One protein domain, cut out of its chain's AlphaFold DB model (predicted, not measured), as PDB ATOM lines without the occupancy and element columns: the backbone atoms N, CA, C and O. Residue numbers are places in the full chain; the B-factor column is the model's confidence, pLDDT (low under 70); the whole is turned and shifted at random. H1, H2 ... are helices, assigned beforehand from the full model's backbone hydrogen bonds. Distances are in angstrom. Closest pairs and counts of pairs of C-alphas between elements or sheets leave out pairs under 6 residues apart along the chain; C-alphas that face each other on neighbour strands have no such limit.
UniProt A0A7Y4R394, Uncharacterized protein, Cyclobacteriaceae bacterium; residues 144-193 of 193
ATOM      1  N   LYS A 144     125.363 105.798  93.704       55.59
ATOM      2  CA  LYS A 144     126.817 105.655  93.832       55.59
ATOM      3  C   LYS A 144     127.401 106.602  92.797       55.59
ATOM      4  O   LYS A 144     127.300 106.338  91.604       55.59
ATOM      5  N   GLN A 145     127.874 107.756  93.254       67.62
ATOM      6  CA  GLN A 145     128.453 108.731  92.360       67.62
ATOM      7  C   GLN A 145     129.660 108.030  91.765       67.62
ATOM      8  O   GLN A 145     130.450 107.475  92.534       67.62
ATOM      9  N   ASP A 146     129.751 108.005  90.434       82.31
ATOM     10  CA  ASP A 146     130.898 107.408  89.765       82.31
ATOM     11  C   ASP A 146     132.165 107.982  90.423       82.31
ATOM     12  O   ASP A 146     132.331 109.214  90.480       82.31
ATOM     13  N   PRO A 147     133.015 107.124  91.024       85.69
ATOM     14  CA  PRO A 147     134.192 107.587  91.731       85.69
ATOM     15  C   PRO A 147     135.104 108.418  90.826       85.69
ATOM     16  O   PRO A 147     135.792 109.298  91.352       85.69
ATOM     17  N   PHE A 148     135.015 108.215  89.506       92.19
ATOM     18  CA  PHE A 148     135.811 108.859  88.472       92.19
ATOM     19  C   PHE A 148     135.051 109.925  87.660       92.19
ATOM     20  O   PHE A 148     135.524 110.346  86.606       92.19
ATOM     21  N   ASP A 149     133.901 110.411  88.150       89.25
ATOM     22  CA  ASP A 149     133.103 111.454  87.490       89.25
ATOM     23  C   ASP A 149     133.901 112.756  87.267       89.25
ATOM     24  O   ASP A 149     134.210 113.492  88.213       89.25
ATOM     25  N   LEU A 150     134.182 113.048  85.993       91.00
ATOM     26  CA  LEU A 150     134.857 114.255  85.505       91.00
ATOM     27  C   LEU A 150     133.880 115.310  84.954       91.00
ATOM     28  O   LEU A 150     134.332 116.321  84.413       91.00
ATOM     29  N   SER A 151     132.562 115.092  85.002       89.19
ATOM     30  CA  SER A 151     131.579 115.977  84.349       89.19
ATOM     31  C   SER A 151     131.437 117.336  85.042       89.19
ATOM     32  O   SER A 151     131.160 118.338  84.383       89.19
ATOM     33  N   LYS A 152     131.675 117.387  86.357       89.44
ATOM     34  CA  LYS A 152     131.464 118.571  87.199       89.44
ATOM     35  C   LYS A 152     132.617 118.822  88.169       89.44
ATOM     36  O   LYS A 152     133.272 117.890  88.644       89.44
ATOM     37  N   LYS A 153     132.812 120.097  88.526       91.38
ATOM     38  CA  LYS A 153     133.733 120.494  89.597       91.38
ATOM     39  C   LYS A 153     133.128 120.098  90.955       91.38
ATOM     40  O   LYS A 153     132.056 120.562  91.323       91.38
ATOM     41  N   ARG A 154     133.792 119.183  91.659       89.81
ATOM     42  CA  ARG A 154     133.408 118.517  92.914       89.81
ATOM     43  C   ARG A 154     134.254 119.007  94.082       89.81
ATOM     44  O   ARG A 154     133.776 118.997  95.207       89.81
ATOM     45  N   PHE A 155     135.495 119.401  93.806       93.50
ATOM     46  CA  PHE A 155     136.470 119.817  94.806       93.50
ATOM     47  C   PHE A 155     136.764 121.303  94.646       93.50
ATOM     48  O   PHE A 155     136.923 121.797  93.524       93.50
ATOM     49  N   ILE A 156     136.805 122.012  95.772       90.62
ATOM     50  CA  ILE A 156     137.043 123.458  95.801       90.62
ATOM     51  C   ILE A 156     138.540 123.727  95.630       90.62
ATOM     52  O   ILE A 156     138.926 124.623  94.881       90.62
ATOM     53  N   ASN A 157     139.372 122.912  96.278       93.62
ATOM     54  CA  ASN A 157     140.822 123.052  96.314       93.62
ATOM     55  C   ASN A 157     141.529 121.696  96.085       93.62
ATOM     56  O   ASN A 157     140.904 120.633  96.057       93.62
ATOM     57  N   MET A 158     142.854 121.747  95.925       94.12
ATOM     58  CA  MET A 158     143.693 120.557  95.730       94.12
ATOM     59  C   MET A 158     143.749 119.641  96.963       94.12
ATOM     60  O   MET A 158     143.970 118.442  96.809       94.12
ATOM     61  N   ILE A 159     143.542 120.174  98.172       94.88
ATOM     62  CA  ILE A 159     143.578 119.394  99.419       94.88
ATOM     63  C   ILE A 159     142.413 118.396  99.436       94.88
ATOM     64  O   ILE A 159     142.629 117.205  99.670       94.88
ATOM     65  N   ASP A 160     141.207 118.853  99.091       90.88
ATOM     66  CA  ASP A 160     140.007 118.012  99.023       90.88
ATOM     67  C   ASP A 160     140.150 116.901  97.969       90.88
ATOM     68  O   ASP A 160     139.765 115.752  98.205       90.88
ATOM     69  N   LEU A 161     140.744 117.228  96.812       95.12
ATOM     70  CA  LEU A 161     141.027 116.257  95.754       95.12
ATOM     71  C   LEU A 161     142.033 115.194  96.224       95.12
ATOM     72  O   LEU A 161     141.794 114.001  96.035       95.12
ATOM     73  N   ASN A 162     143.124 115.604  96.875       95.31
ATOM     74  CA  ASN A 162     144.152 114.688  97.378       95.31
ATOM     75  C   ASN A 162     143.598 113.738  98.447       95.31
ATOM     76  O   ASN A 162     143.845 112.532  98.388       95.31
ATOM     77  N   ALA A 163     142.802 114.255  99.388       93.25
ATOM     78  CA  ALA A 163     142.149 113.443 100.412       93.25
ATOM     79  C   ALA A 163     141.183 112.418  99.793       93.25
ATOM     80  O   ALA A 163     141.134 111.256 100.210       93.25
ATOM     81  N   TYR A 164     140.442 112.822  98.758       93.31
ATOM     82  CA  TYR A 164     139.543 111.931  98.032       93.31
ATOM     83  C   TYR A 164     140.294 110.824  97.277       93.31
ATOM     84  O   TYR A 164     139.894 109.662  97.356       93.31
ATOM     85  N   VAL A 165     141.397 111.155  96.603       94.00
ATOM     86  CA  VAL A 165     142.258 110.191  95.893       94.00
ATOM     87  C   VAL A 165     142.890 109.191  96.855       94.00
ATOM     88  O   VAL A 165     142.848 107.990  96.593       94.00
ATOM     89  N   LEU A 166     143.400 109.654  98.000       92.81
ATOM     90  CA  LEU A 166     143.940 108.776  99.038       92.81
ATOM     91  C   LEU A 166     142.885 107.775  99.522       92.81
ATOM     92  O   LEU A 166     143.160 106.585  99.655       92.81
ATOM     93  N   ARG A 167     141.646 108.241  99.721       91.75
ATOM     94  CA  ARG A 167     140.535 107.364 100.092       91.75
ATOM     95  C   ARG A 167     140.213 106.337  99.004       91.75
ATOM     96  O   ARG A 167     139.947 105.196  99.359       91.75
ATOM     97  N   LEU A 168     140.224 106.716  97.723       91.56
ATOM     98  CA  LEU A 168     139.987 105.774  96.620       91.56
ATOM     99  C   LEU A 168     141.085 104.706  96.532       91.56
ATOM    100  O   LEU A 168     140.762 103.546  96.317       91.56
ATOM    101  N   ARG A 169     142.352 105.073  96.755       91.38
ATOM    102  CA  ARG A 169     143.476 104.117  96.781       91.38
ATOM    103  C   ARG A 169     143.392 103.124  97.941       91.38
ATOM    104  O   ARG A 169     143.830 101.991  97.812       91.38
ATOM    105  N   ASN A 170     142.812 103.541  99.064       89.19
ATOM    106  CA  ASN A 170     142.608 102.676 100.227       89.19
ATOM    107  C   ASN A 170     141.372 101.762 100.095       89.19
ATOM    108  O   ASN A 170     141.105 100.969 100.996       89.19
ATOM    109  N   GLN A 171     140.595 101.875  99.011       83.94
ATOM    110  CA  GLN A 171     139.499 100.956  98.707       83.94
ATOM    111  C   GLN A 171     140.029  99.812  97.835       83.94
ATOM    112  O   GLN A 171     140.510 100.048  96.732       83.94
ATOM    113  N   SER A 172     139.907  98.572  98.316       65.62
ATOM    114  CA  SER A 172     140.458  97.353  97.693       65.62
ATOM    115  C   SER A 172     139.947  97.047  96.282       65.62
ATOM    116  O   SER A 172     140.541  96.238  95.575       65.62
ATOM    117  N   ASP A 173     138.850  97.681  95.875       85.44
ATOM    118  CA  ASP A 173     138.067  97.276  94.708       85.44
ATOM    119  C   ASP A 173     138.359  98.143  93.468       85.44
ATOM    120  O   ASP A 173     137.740  97.954  92.418       85.44
ATOM    121  N   LEU A 174     139.264  99.126  93.574       86.06
ATOM    122  CA  LEU A 174     139.592 100.063  92.498       86.06
ATOM    123  C   LEU A 174     141.061  99.923  92.068       86.06
ATOM    124  O   LEU A 174     141.953 100.038  92.906       86.06
ATOM    125  N   PRO A 175     141.350  99.740  90.764       91.69
ATOM    126  CA  PRO A 175     142.724  99.722  90.275       91.69
ATOM    127  C   PRO A 175     143.423 101.067  90.513       91.69
ATOM    128  O   PRO A 175     142.898 102.115  90.123       91.69
ATOM    129  N   ASN A 176     144.634 101.044  91.079       90.88
ATOM    130  CA  ASN A 176     145.426 102.258  91.330       90.88
ATOM    131  C   ASN A 176     145.632 103.099  90.061       90.88
ATOM    132  O   ASN A 176     145.514 104.320  90.105       90.88
ATOM    133  N   GLU A 177     145.832 102.449  88.913       92.75
ATOM    134  CA  GLU A 177     145.984 103.122  87.619       92.75
ATOM    135  C   GLU A 177     144.744 103.948  87.229       92.75
ATOM    136  O   GLU A 177     144.861 105.070  86.731       92.75
ATOM    137  N   ALA A 178     143.539 103.438  87.509       91.00
ATOM    138  CA  ALA A 178     142.299 104.164  87.243       91.00
ATOM    139  C   ALA A 178     142.173 105.404  88.143       91.00
ATOM    140  O   ALA A 178     141.772 106.475  87.678       91.00
ATOM    141  N   VAL A 179     142.573 105.277  89.413       94.88
ATOM    142  CA  VAL A 179     142.592 106.387  90.376       94.88
ATOM    143  C   VAL A 179     143.606 107.460  89.966       94.88
ATOM    144  O   VAL A 179     143.291 108.653  90.017       94.88
ATOM    145  N   ASP A 180     144.785 107.058  89.498       94.69
ATOM    146  CA  ASP A 180     145.840 107.970  89.048       94.69
ATOM    147  C   ASP A 180     145.445 108.710  87.768       94.69
ATOM    148  O   ASP A 180     145.612 109.931  87.665       94.69
ATOM    149  N   ASN A 181     144.837 107.998  86.816       95.19
ATOM    150  CA  ASN A 181     144.320 108.599  85.591       95.19
ATOM    151  C   ASN A 181     143.192 109.598  85.886       95.19
ATOM    152  O   ASN A 181     143.156 110.679  85.291       95.19
ATOM    153  N   PHE A 182     142.299 109.273  86.828       95.50
ATOM    154  CA  PHE A 182     141.298 110.217  87.321       95.50
ATOM    155  C   PHE A 182     141.956 111.454  87.929       95.50
ATOM    156  O   PHE A 182     141.630 112.562  87.510       95.50
ATOM    157  N   TYR A 183     142.895 111.287  88.863       96.06
ATOM    158  CA  TYR A 183     143.559 112.406  89.532       96.06
ATOM    159  C   TYR A 183     144.226 113.354  88.531       96.06
ATOM    160  O   TYR A 183     144.003 114.566  88.588       96.06
ATOM    161  N   ARG A 184     144.967 112.799  87.562       95.94
ATOM    162  CA  ARG A 184     145.625 113.567  86.501       95.94
ATOM    163  C   ARG A 184     144.614 114.349  85.660       95.94
ATOM    164  O   ARG A 184     144.709 115.573  85.591       95.94
ATOM    165  N   LYS A 185     143.610 113.671  85.091       95.62
ATOM    166  CA  LYS A 185     142.583 114.307  84.243       95.62
ATOM    167  C   LYS A 185     141.750 115.338  85.005       95.62
ATOM    168  O   LYS A 185     141.377 116.367  84.451       95.62
ATOM    169  N   TYR A 186     141.445 115.073  86.275       95.81
ATOM    170  CA  TYR A 186     140.673 115.983  87.118       95.81
ATOM    171  C   TYR A 186     141.452 117.265  87.405       95.81
ATOM    172  O   TYR A 186     140.908 118.366  87.274       95.81
ATOM    173  N   LYS A 187     142.731 117.119  87.771       95.50
ATOM    174  CA  LYS A 187     143.646 118.237  87.998       95.50
ATOM    175  C   LYS A 187     143.793 119.080  86.730       95.50
ATOM    176  O   LYS A 187     143.563 120.283  86.800       95.50
ATOM    177  N   GLU A 188     144.057 118.437  85.588       94.56
ATOM    178  CA  GLU A 188     144.167 119.082  84.268       94.56
ATOM    179  C   GLU A 188     142.904 119.872  83.881       94.56
ATOM    180  O   GLU A 188     142.984 120.947  83.288       94.56
ATOM    181  N   LYS A 189     141.719 119.365  84.228       94.62
ATOM    182  CA  LYS A 189     140.452 119.998  83.843       94.62
ATOM    183  C   LYS A 189     140.040 121.166  84.744       94.62
ATOM    184  O   LYS A 189     139.374 122.081  84.268       94.62
ATOM    185  N   TYR A 190     140.353 121.118  86.040       94.31
ATOM    186  CA  TYR A 190     139.735 122.014  87.033       94.31
ATOM    187  C   TYR A 190     140.707 122.821  87.900       94.31
ATOM    188  O   TYR A 190     140.242 123.700  88.639       94.31
ATOM    189  N   PHE A 191     142.007 122.521  87.843       90.25
ATOM    190  CA  PHE A 191     143.038 123.128  88.692       90.25
ATOM    191  C   PHE A 191     144.274 123.620  87.926       90.25
ATOM    192  O   PHE A 191     145.225 124.076  88.557       90.25
ATOM    193  N   THR A 192     144.272 123.545  86.596       78.56
ATOM    194  CA  THR A 192     145.333 124.126  85.763       78.56
ATOM    195  C   THR A 192     145.059 125.609  85.544       78.56
ATOM    196  O   THR A 192     143.949 125.974  85.152       78.56
ATOM    197  N   PHE A 193     146.067 126.426  85.838       57.59
ATOM    198  CA  PHE A 193     146.178 127.827  85.437       57.59
ATOM    199  C   PHE A 193     147.020 127.913  84.168       57.59
ATOM    200  O   PHE A 193     147.959 127.089  84.056       57.59
TER     201      PHE A 193
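This is residues 144 to 193 of the 193 residues of an uncharacterized protein of Cyclobacteriaceae bacterium (UniProt A0A7Y4R394). The longer helix H2 and the helix H1 lie side by side as a helical hairpin, and residues 144 to 157 form a leading stretch along one side of this pair before the chain enters H1. The printed part has 50 residues with two named helices, H1 then H2, and no named strand; its class is all helix. It is compact, with a radius of gyration of the C-alphas of 10.4 A, and elongated, spanning 33 by 19 by 19 A.

H2 holds residues 176 to 190, is 21.0 A long, and ends at C-alpha 190 (139.735, 122.014, 87.033). H1 holds residues 158 to 169, is 16.5 A long, and begins at C-alpha 158 (143.693, 120.557, 95.730).

H2 and H1 touch, their closest C-alphas being those of Asn 176 and Arg 169, 6.1 A apart. They form a hairpin, running opposite ways at a shallow tilt of 18 degrees. In both helices every O i to N i+4 pair is within hydrogen-bond range.

The C-alphas farthest apart, of Ser 172 and Phe 193, are 33.3 A apart. The printed part has no cut, and the link from H1 to H2 is short. Confidence is under 70 at residues 144 to 145, 172 and 193.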